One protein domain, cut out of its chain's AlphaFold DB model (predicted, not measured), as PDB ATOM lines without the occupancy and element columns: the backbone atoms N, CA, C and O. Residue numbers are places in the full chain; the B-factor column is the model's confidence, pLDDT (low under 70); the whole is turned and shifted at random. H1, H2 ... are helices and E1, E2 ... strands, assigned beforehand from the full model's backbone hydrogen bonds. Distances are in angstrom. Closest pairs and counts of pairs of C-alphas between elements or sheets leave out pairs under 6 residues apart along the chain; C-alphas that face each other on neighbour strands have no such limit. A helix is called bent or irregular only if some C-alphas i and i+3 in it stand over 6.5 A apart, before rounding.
ATOM      1  N   ARG A 145     349.480 331.803 320.375       93.12
ATOM      2  CA  ARG A 145     348.478 330.837 320.849       93.12
ATOM      3  C   ARG A 145     348.117 331.123 322.309       93.12
ATOM      4  O   ARG A 145     348.916 331.656 323.077       93.12
ATOM      5  N   PHE A 146     346.916 330.722 322.730       91.31
ATOM      6  CA  PHE A 146     346.492 330.859 324.129       91.31
ATOM      7  C   PHE A 146     347.465 330.191 325.111       91.31
ATOM      8  O   PHE A 146     347.924 330.857 326.034       91.31
ATOM      9  N   ALA A 147     347.851 328.938 324.857       88.75
ATOM     10  CA  ALA A 147     348.782 328.201 325.711       88.75
ATOM     11  C   ALA A 147     350.148 328.897 325.859       88.75
ATOM     12  O   ALA A 147     350.703 328.931 326.951       88.75
ATOM     13  N   ASP A 148     350.660 329.517 324.790       93.31
ATOM     14  CA  ASP A 148     351.944 330.223 324.832       93.31
ATOM     15  C   ASP A 148     351.861 331.492 325.699       93.31
ATOM     16  O   ASP A 148     352.754 331.770 326.500       93.31
ATOM     17  N   ARG A 149     350.756 332.246 325.591       95.31
ATOM     18  CA  ARG A 149     350.490 333.418 326.450       95.31
ATOM     19  C   ARG A 149     350.381 333.012 327.916       95.31
ATOM     20  O   ARG A 149     350.910 333.697 328.791       95.31
ATOM     21  N   GLU A 150     349.727 331.889 328.165       94.06
ATOM     22  CA  GLU A 150     349.539 331.350 329.502       94.06
ATOM     23  C   GLU A 150     350.857 330.852 330.109       94.06
ATOM     24  O   GLU A 150     351.165 331.155 331.260       94.06
ATOM     25  N   ALA A 151     351.712 330.201 329.318       94.00
ATOM     26  CA  ALA A 151     353.047 329.802 329.747       94.00
ATOM     27  C   ALA A 151     353.926 331.006 330.133       94.00
ATOM     28  O   ALA A 151     354.639 330.947 331.140       94.00
ATOM     29  N   LEU A 152     353.856 332.115 329.382       97.56
ATOM     30  CA  LEU A 152     354.538 333.369 329.731       97.56
ATOM     31  C   LEU A 152     354.017 333.942 331.059       97.56
ATOM     32  O   LEU A 152     354.817 334.312 331.921       97.56
ATOM     33  N   ARG A 153     352.690 333.962 331.249       97.69
ATOM     34  CA  ARG A 153     352.035 334.434 332.479       97.69
ATOM     35  C   ARG A 153     352.455 333.610 333.700       97.69
ATOM     36  O   ARG A 153     352.917 334.182 334.685       97.69
ATOM     37  N   ILE A 154     352.366 332.282 333.607       97.12
ATOM     38  CA  ILE A 154     352.794 331.331 334.648       97.12
ATOM     39  C   ILE A 154     354.272 331.533 334.991       97.12
ATOM     40  O   ILE A 154     354.657 331.533 336.160       97.12
ATOM     41  N   THR A 155     355.111 331.722 333.972       97.81
ATOM     42  CA  THR A 155     356.550 331.924 334.151       97.81
ATOM     43  C   THR A 155     356.844 333.214 334.914       97.81
ATOM     44  O   THR A 155     357.588 333.186 335.895       97.81
ATOM     45  N   ARG A 156     356.197 334.323 334.536       97.81
ATOM     46  CA  ARG A 156     356.270 335.592 335.274       97.81
ATOM     47  C   ARG A 156     355.793 335.434 336.720       97.81
ATOM     48  O   ARG A 156     356.460 335.894 337.639       97.81
ATOM     49  N   GLU A 157     354.660 334.772 336.940       97.75
ATOM     50  CA  GLU A 157     354.074 334.579 338.277       97.75
ATOM     51  C   GLU A 157     354.913 333.689 339.195       97.75
ATOM     52  O   GLU A 157     354.882 333.858 340.411       97.75
ATOM     53  N   ALA A 158     355.739 332.806 338.634       97.81
ATOM     54  CA  ALA A 158     356.755 332.079 339.389       97.81
ATOM     55  C   ALA A 158     357.963 332.954 339.802       97.81
ATOM     56  O   ALA A 158     358.900 332.452 340.432       97.81
ATOM     57  N   GLY A 159     357.966 334.244 339.444       96.69
ATOM     58  CA  GLY A 159     359.023 335.208 339.752       96.69
ATOM     59  C   GLY A 159     360.180 335.213 338.752       96.69
ATOM     60  O   GLY A 159     361.280 335.646 339.104       96.69
ATOM     61  N   VAL A 160     359.973 334.692 337.537       97.56
ATOM     62  CA  VAL A 160     360.975 334.745 336.465       97.56
ATOM     63  C   VAL A 160     360.875 336.077 335.731       97.56
ATOM     64  O   VAL A 160     359.825 336.430 335.195       97.56
ATOM     65  N   GLU A 161     362.000 336.771 335.625       96.25
ATOM     66  CA  GLU A 161     362.135 337.950 334.774       96.25
ATOM     67  C   GLU A 161     362.345 337.499 333.323       96.25
ATOM     68  O   GLU A 161     363.452 337.110 332.940       96.25
ATOM     69  N   ILE A 162     361.279 337.524 332.518       97.56
ATOM     70  CA  ILE A 162     361.345 337.219 331.080       97.56
ATOM     71  C   ILE A 162     361.771 338.470 330.333       97.56
ATOM     72  O   ILE A 162     360.986 339.407 330.215       97.56
ATOM     73  N   GLU A 163     362.977 338.476 329.783       96.56
ATOM     74  CA  GLU A 163     363.564 339.621 329.103       96.56
ATOM     75  C   GLU A 163     362.878 339.989 327.786       96.56
ATOM     76  O   GLU A 163     362.654 341.164 327.494       96.56
ATOM     77  N   SER A 164     362.594 339.014 326.937       97.44
ATOM     78  CA  SER A 164     361.916 339.293 325.677       97.44
ATOM     79  C   SER A 164     361.259 338.052 325.103       97.44
ATOM     80  O   SER A 164     361.602 336.920 325.452       97.44
ATOM     81  N   VAL A 165     360.294 338.296 324.221       98.50
ATOM     82  CA  VAL A 165     359.549 337.279 323.489       98.50
ATOM     83  C   VAL A 165     359.797 337.459 321.993       98.50
ATOM     84  O   VAL A 165     359.424 338.472 321.401       98.50
ATOM     85  N   GLY A 166     360.457 336.480 321.391       98.00
ATOM     86  CA  GLY A 166     360.695 336.348 319.966       98.00
ATOM     87  C   GLY A 166     359.514 335.734 319.231       98.00
ATOM     88  O   GLY A 166     358.933 334.759 319.703       98.00
ATOM     89  N   LEU A 167     359.191 336.266 318.054       98.00
ATOM     90  CA  LEU A 167     358.140 335.722 317.193       98.00
ATOM     91  C   LEU A 167     358.727 334.915 316.035       98.00
ATOM     92  O   LEU A 167     359.433 335.471 315.192       98.00
ATOM     93  N   LEU A 168     358.380 333.631 315.966       95.75
ATOM     94  CA  LEU A 168     358.608 332.772 314.807       95.75
ATOM     95  C   LEU A 168     357.422 332.891 313.858       95.75
ATOM     96  O   LEU A 168     356.324 332.419 314.156       95.75
ATOM     97  N   VAL A 169     357.656 333.510 312.704       96.00
ATOM     98  CA  VAL A 169     356.634 333.682 311.667       96.00
ATOM     99  C   VAL A 169     357.218 333.232 310.331       96.00
ATOM    100  O   VAL A 169     358.288 333.724 309.962       96.00
ATOM    101  N   PRO A 170     356.561 332.316 309.597       94.56
ATOM    102  CA  PRO A 170     356.955 331.978 308.234       94.56
ATOM    103  C   PRO A 170     357.055 333.227 307.363       94.56
ATOM    104  O   PRO A 170     356.143 334.058 307.349       94.56
ATOM    105  N   MET A 171     358.170 333.374 306.648       92.00
ATOM    106  CA  MET A 171     358.295 334.440 305.664       92.00
ATOM    107  C   MET A 171     357.328 334.204 304.512       92.00
ATOM    108  O   MET A 171     357.201 333.090 304.003       92.00
ATOM    109  N   GLY A 172     356.655 335.275 304.096       84.88
ATOM    110  CA  GLY A 172     355.941 335.272 302.828       84.88
ATOM    111  C   GLY A 172     356.919 335.315 301.654       84.88
ATOM    112  O   GLY A 172     358.126 335.480 301.824       84.88
ATOM    113  N   SER A 173     356.382 335.236 300.445       77.50
ATOM    114  CA  SER A 173     357.142 335.361 299.204       77.50
ATOM    115  C   SER A 173     356.805 336.662 298.470       77.50
ATOM    116  O   SER A 173     355.759 337.279 298.686       77.50
ATOM    117  N   GLY A 174     357.708 337.097 297.590       76.81
ATOM    118  CA  GLY A 174     357.470 338.242 296.712       76.81
ATOM    119  C   GLY A 174     357.343 339.596 297.438       76.81
ATOM    120  O   GLY A 174     357.852 339.768 298.547       76.81
ATOM    121  N   PRO A 175     356.678 340.594 296.826       76.00
ATOM    122  CA  PRO A 175     356.650 341.976 297.326       76.00
ATOM    123  C   PRO A 175     356.052 342.152 298.733       76.00
ATOM    124  O   PRO A 175     356.367 343.120 299.431       76.00
ATOM    125  N   THR A 176     355.201 341.221 299.166       84.62
ATOM    126  CA  THR A 176     354.508 341.235 300.462       84.62
ATOM    127  C   THR A 176     355.151 340.306 301.493       84.62
ATOM    128  O   THR A 176     354.541 340.040 302.526       84.62
ATOM    129  N   ALA A 177     356.396 339.860 301.280       87.94
ATOM    130  CA  ALA A 177     357.080 338.886 302.137       87.94
ATOM    131  C   ALA A 177     357.063 339.226 303.644       87.94
ATOM    132  O   ALA A 177     356.918 338.342 304.486       87.94
ATOM    133  N   LEU A 178     357.143 340.518 303.995       94.06
ATOM    134  CA  LEU A 178     357.104 340.999 305.384       94.06
ATOM    135  C   LEU A 178     355.689 341.214 305.945       94.06
ATOM    136  O   LEU A 178     355.547 341.499 307.134       94.06
ATOM    137  N   HIS A 179     354.643 341.128 305.122       94.44
ATOM    138  CA  HIS A 179     353.281 341.470 305.527       94.44
ATOM    139  C   HIS A 179     352.787 340.570 306.665       94.44
ATOM    140  O   HIS A 179     352.353 341.085 307.694       94.44
ATOM    141  N   GLY A 180     352.925 339.247 306.519       95.06
ATOM    142  CA  GLY A 180     352.525 338.283 307.551       95.06
ATOM    143  C   GLY A 180     353.246 338.521 308.879       95.06
ATOM    144  O   GLY A 180     352.604 338.607 309.924       95.06
ATOM    145  N   LEU A 181     354.564 338.749 308.833       96.75
ATOM    146  CA  LEU A 181     355.366 339.095 310.009       96.75
ATOM    147  C   LEU A 181     354.880 340.388 310.681       96.75
ATOM    148  O   LEU A 181     354.760 340.439 311.903       96.75
ATOM    149  N   ALA A 182     354.565 341.425 309.902       96.75
ATOM    150  CA  ALA A 182     354.076 342.696 310.434       96.75
ATOM    151  C   ALA A 182     352.677 342.578 311.067       96.75
ATOM    152  O   ALA A 182     352.417 343.195 312.102       96.75
ATOM    153  N   VAL A 183     351.769 341.804 310.462       97.81
ATOM    154  CA  VAL A 183     350.436 341.530 311.026       97.81
ATOM    155  C   VAL A 183     350.569 340.754 312.336       97.81
ATOM    156  O   VAL A 183     350.067 341.222 313.357       97.81
ATOM    157  N   ALA A 184     351.335 339.662 312.337       97.94
ATOM    158  CA  ALA A 184     351.571 338.845 313.523       97.94
ATOM    159  C   ALA A 184     352.197 339.645 314.675       97.94
ATOM    160  O   ALA A 184     351.727 339.580 315.809       97.94
ATOM    161  N   ALA A 185     353.209 340.470 314.388       97.50
ATOM    162  CA  ALA A 185     353.853 341.309 315.393       97.50
ATOM    163  C   ALA A 185     352.882 342.314 316.030       97.50
ATOM    164  O   ALA A 185     352.894 342.509 317.246       97.50
ATOM    165  N   ARG A 186     352.004 342.937 315.233       96.81
ATOM    166  CA  ARG A 186     350.990 343.865 315.758       96.81
ATOM    167  C   ARG A 186     349.945 343.157 316.617       96.81
ATOM    168  O   ARG A 186     349.595 343.698 317.664       96.81
ATOM    169  N   ALA A 187     349.491 341.972 316.207       97.88
ATOM    170  CA  ALA A 187     348.525 341.173 316.960       97.88
ATOM    171  C   ALA A 187     349.112 340.635 318.279       97.88
ATOM    172  O   ALA A 187     348.473 340.712 319.328       97.88
ATOM    173  N   ALA A 188     350.362 340.164 318.254       98.00
ATOM    174  CA  ALA A 188     351.049 339.623 319.425       98.00
ATOM    175  C   ALA A 188     351.439 340.697 320.453       98.00
ATOM    176  O   ALA A 188     351.512 340.399 321.643       98.00
ATOM    177  N   ARG A 189     351.674 341.949 320.038       97.69
ATOM    178  CA  ARG A 189     352.131 343.021 320.939       97.69
ATOM    179  C   ARG A 189     351.261 343.188 322.199       97.69
ATOM    180  O   ARG A 189     351.807 343.036 323.287       97.69
ATOM    181  N   PRO A 190     349.947 343.471 322.125       97.31
ATOM    182  CA  PRO A 190     349.132 343.611 323.338       97.31
ATOM    183  C   PRO A 190     349.050 342.314 324.159       97.31
ATOM    184  O   PRO A 190     348.936 342.363 325.380       97.31
ATOM    185  N   GLN A 191     349.160 341.150 323.514       97.75
ATOM    186  CA  GLN A 191     349.139 339.851 324.187       97.75
ATOM    187  C   GLN A 191     350.404 339.628 325.028       97.75
ATOM    188  O   GLN A 191     350.315 339.202 326.177       97.75
ATOM    189  N   ILE A 192     351.573 339.967 324.475       98.25
ATOM    190  CA  ILE A 192     352.857 339.938 325.183       98.25
ATOM    191  C   ILE A 192     352.851 340.969 326.315       98.25
ATOM    192  O   ILE A 192     353.290 340.655 327.417       98.25
ATOM    193  N   ALA A 193     352.308 342.167 326.079       97.69
ATOM    194  CA  ALA A 193     352.179 343.195 327.109       97.69
ATOM    195  C   ALA A 193     351.434 342.660 328.344       97.69
ATOM    196  O   ALA A 193     351.950 342.719 329.460       97.69
ATOM    197  N   ALA A 194     350.263 342.053 328.126       97.44
ATOM    198  CA  ALA A 194     349.442 341.469 329.182       97.44
ATOM    199  C   ALA A 194     350.137 340.290 329.891       97.44
ATOM    200  O   ALA A 194     350.188 340.252 331.125       97.44
ATOM    201  N   ALA A 195     350.714 339.358 329.126       97.00
ATOM    202  CA  ALA A 195     351.378 338.177 329.675       97.00
ATOM    203  C   ALA A 195     352.607 338.537 330.526       97.00
ATOM    204  O   ALA A 195     352.827 337.942 331.580       97.00
ATOM    205  N   LEU A 196     353.377 339.549 330.110       96.69
ATOM    206  CA  LEU A 196     354.548 340.030 330.845       96.69
ATOM    207  C   LEU A 196     354.204 341.064 331.926       96.69
ATOM    208  O   LEU A 196     355.026 341.320 332.796       96.69
ATOM    209  N   GLY A 197     352.994 341.630 331.925       95.69
ATOM    210  CA  GLY A 197     352.592 342.674 332.877       95.69
ATOM    211  C   GLY A 197     353.301 344.006 332.635       95.69
ATOM    212  O   GLY A 197     353.601 344.727 333.580       95.69
ATOM    213  N   VAL A 198     353.600 344.319 331.371       94.19
ATOM    214  CA  VAL A 198     354.266 345.564 330.964       94.19
ATOM    215  C   VAL A 198     353.301 346.465 330.202       94.19
ATOM    216  O   VAL A 198     352.349 346.000 329.577       94.19
ATOM    217  N   THR A 199     353.563 347.770 330.199       89.81
ATOM    218  CA  THR A 199     352.758 348.733 329.436       89.81
ATOM    219  C   THR A 199     352.882 348.494 327.923       89.81
ATOM    220  O   THR A 199     354.004 348.237 327.463       89.81
ATOM    221  N   PRO A 200     351.805 348.675 327.131       80.62
ATOM    222  CA  PRO A 200     351.833 348.530 325.670       80.62
ATOM    223  C   PRO A 200     352.941 349.331 324.962       80.62
ATOM    224  O   PRO A 200     353.550 348.843 324.007       80.62
ATOM    225  N   ASP A 201     353.257 350.528 325.460       79.44
ATOM    226  CA  ASP A 201     354.257 351.427 324.862       79.44
ATOM    227  C   ASP A 201     355.697 350.927 325.031       79.44
ATOM    228  O   ASP A 201     356.587 351.238 324.238       79.44
ATOM    229  N   ALA A 202     355.939 350.105 326.053       86.50
ATOM    230  CA  ALA A 202     357.237 349.491 326.303       86.50
ATOM    231  C   ALA A 202     357.391 348.131 325.609       86.50
ATOM    232  O   ALA A 202     358.502 347.605 325.540       86.50
ATOM    233  N   THR A 203     356.303 347.543 325.094       95.69
ATOM    234  CA  THR A 203     356.302 346.133 324.691       95.69
ATOM    235  C   THR A 203     357.198 345.846 323.496       95.69
ATOM    236  O   THR A 203     357.809 344.786 323.461       95.69
ATOM    237  N   TRP A 204     357.374 346.787 322.561       95.88
ATOM    238  CA  TRP A 204     358.308 346.585 321.448       95.88
ATOM    239  C   TRP A 204     359.734 346.289 321.931       95.88
ATOM    240  O   TRP A 204     360.383 345.397 321.394       95.88
ATOM    241  N   ARG A 205     360.181 346.928 323.020       96.38
ATOM    242  CA  ARG A 205     361.489 346.655 323.643       96.38
ATOM    243  C   ARG A 205     361.576 345.296 324.338       96.38
ATOM    244  O   ARG A 205     362.659 344.873 324.723       96.38
ATOM    245  N   ARG A 206     360.446 344.607 324.496       97.75
ATOM    246  CA  ARG A 206     360.324 343.235 325.013       97.75
ATOM    247  C   ARG A 206     360.040 342.229 323.902       97.75
ATOM    248  O   ARG A 206     359.755 341.075 324.199       97.75
ATOM    249  N   MET A 207     360.102 342.640 322.637       98.19
ATOM    250  CA  MET A 207     359.823 341.782 321.490       98.19
ATOM    251  C   MET A 207     361.064 341.588 320.624       98.19
ATOM    252  O   MET A 207     361.804 342.534 320.349       98.19
ATOM    253  N   GLY A 208     361.246 340.357 320.160       97.69
ATOM    254  CA  GLY A 208     362.157 340.003 319.078       97.69
ATOM    255  C   GLY A 208     361.391 339.486 317.865       97.69
ATOM    256  O   GLY A 208     360.255 339.025 317.987       97.69
ATOM    257  N   LEU A 209     362.003 339.542 316.683       97.69
ATOM    258  CA  LEU A 209     361.442 338.935 315.469       97.69
ATOM    259  C   LEU A 209     362.424 337.912 314.897       97.69
ATOM    260  O   LEU A 209     363.600 338.223 314.700       97.69
ATOM    261  N   ALA A 210     361.922 336.714 314.608       95.50
ATOM    262  CA  ALA A 210     362.658 335.603 314.018       95.50
ATOM    263  C   ALA A 210     361.895 335.044 312.799       95.50
ATOM    264  O   ALA A 210     361.318 333.958 312.879       95.50
ATOM    265  N   PRO A 211     361.852 335.770 311.665       95.62
ATOM    266  CA  PRO A 211     361.306 335.234 310.423       95.62
ATOM    267  C   PRO A 211     361.890 333.856 310.079       95.62
ATOM    268  O   PRO A 211     363.106 333.644 310.147       95.62
ATOM    269  N   VAL A 212     361.012 332.922 309.704       94.88
ATOM    270  CA  VAL A 212     361.375 331.559 309.298       94.88
ATOM    271  C   VAL A 212     361.510 331.515 307.780       94.88
ATOM    272  O   VAL A 212     360.534 331.719 307.062       94.88
ATOM    273  N   LEU A 213     362.729 331.268 307.307       94.38
ATOM    274  CA  LEU A 213     363.099 331.210 305.897       94.38
ATOM    275  C   LEU A 213     363.065 329.753 305.423       94.38
ATOM    276  O   LEU A 213     363.776 328.906 305.975       94.38
ATOM    277  N   ALA A 214     362.278 329.463 304.391       92.62
ATOM    278  CA  ALA A 214     362.300 328.174 303.704       92.62
ATOM    279  C   ALA A 214     363.494 328.092 302.736       92.62
ATOM    280  O   ALA A 214     364.147 327.054 302.631       92.62
ATOM    281  N   GLY A 215     363.819 329.204 302.077       92.25
ATOM    282  CA  GLY A 215     364.940 329.368 301.160       92.25
ATOM    283  C   GLY A 215     365.851 330.538 301.533       92.25
ATOM    284  O   GLY A 215     365.453 331.515 302.163       92.25
ATOM    285  N   SER A 216     367.111 330.477 301.094       90.69
ATOM    286  CA  SER A 216     368.113 331.525 301.364       90.69
ATOM    287  C   SER A 216     367.795 332.879 300.715       90.69
ATOM    288  O   SER A 216     368.430 333.881 301.043       90.69
ATOM    289  N   ARG A 217     366.827 332.910 299.788       90.19
ATOM    290  CA  ARG A 217     366.392 334.101 299.047       90.19
ATOM    291  C   ARG A 217     365.079 334.699 299.557       90.19
ATOM    292  O   ARG A 217     364.677 335.738 299.049       90.19
ATOM    293  N   ASP A 218     364.444 334.090 300.557       91.25
ATOM    294  CA  ASP A 218     363.156 334.556 301.093       91.25
ATOM    295  C   ASP A 218     363.275 335.916 301.797       91.25
ATOM    296  O   ASP A 218     362.308 336.668 301.898       91.25
ATOM    297  N   LEU A 219     364.479 336.242 302.278       93.19
ATOM    298  CA  LEU A 219     364.804 337.530 302.872       93.19
ATOM    299  C   LEU A 219     365.927 338.200 302.078       93.19
ATOM    300  O   LEU A 219     367.096 337.838 302.219       93.19
ATOM    301  N   GLY A 220     365.569 339.179 301.248       93.50
ATOM    302  CA  GLY A 220     366.515 339.976 300.474       93.50
ATOM    303  C   GLY A 220     367.087 341.170 301.254       93.50
ATOM    304  O   GLY A 220     366.628 341.495 302.355       93.50
ATOM    305  N   PRO A 221     368.092 341.875 300.690       94.19
ATOM    306  CA  PRO A 221     368.687 343.059 301.314       94.19
ATOM    307  C   PRO A 221     367.674 344.169 301.630       94.19
ATOM    308  O   PRO A 221     367.790 344.834 302.658       94.19
ATOM    309  N   GLY A 222     366.661 344.358 300.776       93.69
ATOM    310  CA  GLY A 222     365.620 345.370 300.973       93.69
ATOM    311  C   GLY A 222     364.686 345.045 302.140       93.69
ATOM    312  O   GLY A 222     364.365 345.916 302.950       93.69
ATOM    313  N   GLU A 223     364.260 343.790 302.277       94.94
ATOM    314  CA  GLU A 223     363.477 343.319 303.424       94.94
ATOM    315  C   GLU A 223     364.302 343.402 304.712       94.94
ATOM    316  O   GLU A 223     363.810 343.892 305.730       94.94
ATOM    317  N   ALA A 224     365.574 342.998 304.656       95.44
ATOM    318  CA  ALA A 224     366.497 343.087 305.781       95.44
ATOM    319  C   ALA A 224     366.681 344.536 306.259       95.44
ATOM    320  O   ALA A 224     366.607 344.799 307.458       95.44
ATOM    321  N   ALA A 225     366.842 345.492 305.336       96.00
ATOM    322  CA  ALA A 225     366.961 346.910 305.671       96.00
ATOM    323  C   ALA A 225     365.679 347.447 306.323       96.00
ATOM    324  O   ALA A 225     365.736 348.191 307.306       96.00
ATOM    325  N   ARG A 226     364.506 347.025 305.833       95.62
ATOM    326  CA  ARG A 226     363.211 347.373 306.434       95.62
ATOM    327  C   ARG A 226     363.071 346.825 307.855       95.62
ATOM    328  O   ARG A 226     362.609 347.562 308.727       95.62
ATOM    329  N   LEU A 227     363.501 345.585 308.104       95.62
ATOM    330  CA  LEU A 227     363.527 344.985 309.442       95.62
ATOM    331  C   LEU A 227     364.504 345.701 310.377       95.62
ATOM    332  O   LEU A 227     364.120 346.060 311.490       95.62
ATOM    333  N   ALA A 228     365.728 345.975 309.922       96.19
ATOM    334  CA  ALA A 228     366.734 346.687 310.709       96.19
ATOM    335  C   ALA A 228     366.244 348.091 311.102       96.19
ATOM    336  O   ALA A 228     366.310 348.483 312.269       96.19
ATOM    337  N   ALA A 229     365.649 348.817 310.153       95.81
ATOM    338  CA  ALA A 229     365.068 350.126 310.409       95.81
ATOM    339  C   ALA A 229     363.844 350.047 311.340       95.81
ATOM    340  O   ALA A 229     363.648 350.922 312.181       95.81
ATOM    341  N   PHE A 230     363.021 348.996 311.236       94.94
ATOM    342  CA  PHE A 230     361.913 348.770 312.166       94.94
ATOM    343  C   PHE A 230     362.410 348.507 313.593       94.94
ATOM    344  O   PHE A 230     361.863 349.096 314.528       94.94
ATOM    345  N   ARG A 231     363.468 347.698 313.760       95.38
ATOM    346  CA  ARG A 231     364.139 347.499 315.052       95.38
ATOM    347  C   ARG A 231     364.629 348.823 315.625       95.38
ATOM    348  O   ARG A 231     364.300 349.113 316.767       95.38
ATOM    349  N   ALA A 232     365.352 349.622 314.841       94.88
ATOM    350  CA  ALA A 232     365.887 350.903 315.298       94.88
ATOM    351  C   ALA A 232     364.779 351.880 315.730       94.88
ATOM    352  O   ALA A 232     364.860 352.463 316.804       94.88
ATOM    353  N   ARG A 233     363.707 352.008 314.935       94.69
ATOM    354  CA  ARG A 233     362.596 352.932 315.228       94.69
ATOM    355  C   ARG A 233     361.783 352.553 316.464       94.69
ATOM    356  O   ARG A 233     361.319 353.440 317.166       94.69
ATOM    357  N   ASN A 234     361.566 351.259 316.705       93.50
ATOM    358  CA  ASN A 234     360.700 350.786 317.794       93.50
ATOM    359  C   ASN A 234     361.484 350.293 319.020       93.50
ATOM    360  O   ASN A 234     360.882 349.943 320.035       93.50
ATOM    361  N   GLY A 235     362.814 350.229 318.922       94.44
ATOM    362  CA  GLY A 235     363.678 349.673 319.956       94.44
ATOM    363  C   GLY A 235     363.467 348.176 320.178       94.44
ATOM    364  O   GLY A 235     363.506 347.750 321.324       94.44
ATOM    365  N   LEU A 236     363.212 347.380 319.127       95.88
ATOM    366  CA  LEU A 236     363.066 345.923 319.292       95.88
ATOM    367  C   LEU A 236     364.272 345.333 320.034       95.88
ATOM    368  O   LEU A 236     365.415 345.698 319.740       95.88
ATOM    369  N   ALA A 237     364.008 344.373 320.922       95.38
ATOM    370  CA  ALA A 237     365.039 343.718 321.723       95.38
ATOM    371  C   ALA A 237     366.120 343.099 320.824       95.38
ATOM    372  O   ALA A 237     367.315 343.304 321.036       95.38
ATOM    373  N   TRP A 238     365.699 342.388 319.774       94.25
ATOM    374  CA  TRP A 238     366.602 341.719 318.841       94.25
ATOM    375  C   TRP A 238     365.911 341.338 317.521       94.25
ATOM    376  O   TRP A 238     364.684 341.328 317.401       94.25
ATOM    377  N   LEU A 239     366.729 341.025 316.514       95.75
ATOM    378  CA  LEU A 239     366.323 340.382 315.264       95.75
ATOM    379  C   LEU A 239     367.119 339.088 315.101       95.75
ATOM    380  O   LEU A 239     368.293 339.032 315.458       95.75
ATOM    381  N   SER A 240     366.482 338.065 314.547       92.94
ATOM    382  CA  SER A 240     367.112 336.794 314.195       92.94
ATOM    383  C   SER A 240     366.479 336.232 312.921       92.94
ATOM    384  O   SER A 240     365.547 336.812 312.369       92.94
ATOM    385  N   VAL A 241     366.979 335.097 312.442       93.50
ATOM    386  CA  VAL A 241     366.385 334.317 311.347       93.50
ATOM    387  C   VAL A 241     366.387 332.835 311.720       93.50
ATOM    388  O   VAL A 241     367.296 332.352 312.401       93.50
ATOM    389  N   ARG A 242     365.376 332.093 311.267       91.00
ATOM    390  CA  ARG A 242     365.264 330.634 311.435       91.00
ATOM    391  C   ARG A 242     365.217 329.969 310.060       91.00
ATOM    392  O   ARG A 242     364.694 330.549 309.122       91.00
ATOM    393  N   GLY A 243     365.718 328.740 309.955       90.94
ATOM    394  CA  GLY A 243     365.640 327.945 308.730       90.94
ATOM    395  C   GLY A 243     366.843 328.172 307.822       90.94
ATOM    396  O   GLY A 243     367.985 328.110 308.286       90.94
ATOM    397  N   ALA A 244     366.590 328.391 306.533       92.94
ATOM    398  CA  ALA A 244     367.638 328.583 305.540       92.94
ATOM    399  C   ALA A 244     368.544 329.774 305.891       92.94
ATOM    400  O   ALA A 244     368.085 330.824 306.343       92.94
ATOM    401  N   ARG A 245     369.856 329.625 305.667       93.56
ATOM    402  CA  ARG A 245     370.823 330.707 305.898       93.56
ATOM    403  C   ARG A 245     370.700 331.744 304.768       93.56
ATOM    404  O   ARG A 245     370.905 331.366 303.613       93.56
ATOM    405  N   PRO A 246     370.396 333.021 305.062       93.69
ATOM    406  CA  PRO A 246     370.397 334.075 304.051       93.69
ATOM    407  C   PRO A 246     371.834 334.473 303.680       93.69
ATOM    408  O   PRO A 246     372.803 333.996 304.274       93.69
ATOM    409  N   SER A 247     371.992 335.354 302.692       95.56
ATOM    410  CA  SER A 247     373.320 335.814 302.261       95.56
ATOM    411  C   SER A 247     374.068 336.587 303.358       95.56
ATOM    412  O   SER A 247     373.464 337.227 304.221       95.56
ATOM    413  N   GLU A 248     375.403 336.613 303.288       94.38
ATOM    414  CA  GLU A 248     376.236 337.394 304.221       94.38
ATOM    415  C   GLU A 248     375.928 338.898 304.177       94.38
ATOM    416  O   GLU A 248     376.059 339.604 305.174       94.38
ATOM    417  N   GLN A 249     375.477 339.419 303.031       95.44
ATOM    418  CA  GLN A 249     374.997 340.799 302.938       95.44
ATOM    419  C   GLN A 249     373.751 341.020 303.805       95.44
ATOM    420  O   GLN A 249     373.696 341.998 304.546       95.44
ATOM    421  N   VAL A 250     372.775 340.112 303.743       95.25
ATOM    422  CA  VAL A 250     371.554 340.181 304.558       95.25
ATOM    423  C   VAL A 250     371.887 340.072 306.043       95.25
ATOM    424  O   VAL A 250     371.395 340.875 306.832       95.25
ATOM    425  N   LEU A 251     372.771 339.143 306.421       93.69
ATOM    426  CA  LEU A 251     373.217 338.995 307.807       93.69
ATOM    427  C   LEU A 251     373.886 340.273 308.336       93.69
ATOM    428  O   LEU A 251     373.556 340.713 309.436       93.69
ATOM    429  N   ARG A 252     374.750 340.920 307.539       92.94
ATOM    430  CA  ARG A 252     375.360 342.214 307.899       92.94
ATOM    431  C   ARG A 252     374.331 343.332 308.066       92.94
ATOM    432  O   ARG A 252     374.451 344.128 308.991       92.94
ATOM    433  N   ILE A 253     373.313 343.391 307.206       95.19
ATOM    434  CA  ILE A 253     372.238 344.391 307.322       95.19
ATOM    435  C   ILE A 253     371.427 344.171 308.607       95.19
ATOM    436  O   ILE A 253     371.146 345.132 309.320       95.19
ATOM    437  N   LEU A 254     371.071 342.921 308.924       92.56
ATOM    438  CA  LEU A 254     370.282 342.585 310.117       92.56
ATOM    439  C   LEU A 254     371.034 342.819 311.427       92.56
ATOM    440  O   LEU A 254     370.426 343.283 312.393       92.56
ATOM    441  N   ALA A 255     372.337 342.526 311.459       86.44
ATOM    442  CA  ALA A 255     373.186 342.844 312.606       86.44
ATOM    443  C   ALA A 255     373.173 344.354 312.914       86.44
ATOM    444  O   ALA A 255     373.372 344.765 314.059       86.44
ATOM    445  N   GLY A 256     372.880 345.174 311.895       76.38
ATOM    446  CA  GLY A 256     373.226 346.582 311.881       76.38
ATOM    447  C   GLY A 256     374.744 346.709 311.806       76.38
ATOM    448  O   GLY A 256     375.483 345.839 312.263       76.38
ATOM    449  N   SER A 257     375.250 347.791 311.229       43.59
ATOM    450  CA  SER A 257     376.655 348.126 311.429       43.59
ATOM    451  C   SER A 257     376.861 348.252 312.941       43.59
ATOM    452  O   SER A 257     376.397 349.222 313.540       43.59
ATOM    453  N   ALA A 258     377.518 347.280 313.575       41.34
ATOM    454  CA  ALA A 258     378.238 347.546 314.807       41.34
ATOM    455  C   ALA A 258     379.158 348.716 314.459       41.34
ATOM    456  O   ALA A 258     380.068 348.522 313.665       41.34
TER     457      ALA A 258
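AT A GLANCE: This is residues 145 to 258 of the 277 residues of an uncharacterized protein of Microbispora sp. GKU 823 (UniProt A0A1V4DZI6). A narrow ribbon of two long parallel strands, E1 and E2, runs through the middle of the domain; the long kinked helix H2 packs on it, and H1 packs on the last turns of H2 at one end. Helices H4 and H5 lie side by side toward the other end, and residues 238 to 243 run beside E2 on its side away from E1, with two short parallel pairings to it. The printed part has 114 residues, with five named helices and two named strands in the order H1, E1, H2, H3, E2, H4, H5. The class is mixed, helices and strands; the whole is compact, with a radius of gyration of the C-alphas of 14.6 A and spans of 41 by 28 by 20 A.

HOW THE PARTS SIT: Strands E1, residues 162 to 170, and E2, residues 207 to 213, are parallel neighbours at 27 degrees; N 208 and O 165 are 2.9 A apart and N 210 and O 167 are 2.8 A apart, both within hydrogen-bond range. Residues 208 to 209 of E2 also pair with 238 to 239, and 212 to 213 with 242 to 243. Between the strands come H2, residues 179 to 196, and H3, residues 200 to 206, a strand-helix-strand unit, two parallel neighbour strands joined through helices, with a right-handed crossover. The closest C-alphas of H2 and E1 are those of Leu 181 and Val 169, 5.8 A apart. H2 has a kink of 38 degrees near residue 190 and is irregular, but only just, with C-alphas 187 and 190 6.9 A apart; H3 is irregular, with C-alphas 201 and 204 7.2 A apart. H2, with residues 189 to 193 alone, touches H3 about perpendicular at 76 degrees, closest at C-alphas Ala 193 and Pro 200, 5.5 A. H1, residues 146 to 157, touches residues 191 to 196 of H2, closest at C-alphas Arg 153 and Ala 195, 4.7 A, the same way at a tilt of 37 degrees, only just steep. H4, residues 221 to 234, touches H5, residues 248 to 255, the same way at a shallow tilt of 7 degrees, closest at C-alphas Pro 221 and Val 250, 5.2 A. H4 and E2 are near each other, while H2 and H4 are apart. Every O i to N i+4 pair is within hydrogen-bond range in H1, H4 and H5; H2 has 12 of 14, and H3 has 0 of 3 but 3 of 4 O i to N i+3 pairs.

IN THESE COORDINATES: E1 is 23.8 A long, E2 19.1 A, H2 25.4 A, H4 19.9 A and H1 16.5 A; H3 and H5 are shorter. H1 begins at C-alpha 146, (346.492, 330.859, 324.129), and H5 ends at C-alpha 255, (373.186, 342.844, 312.606).

THE WHOLE: The C-alphas farthest apart, of Ala 158 and Pro 175, are 43.2 A apart. The printed part has no cut; the link from H4 to H5, 13 residues, is long. Mean pLDDT of the printed part is 93.0, with residues 257 to 258 under 70.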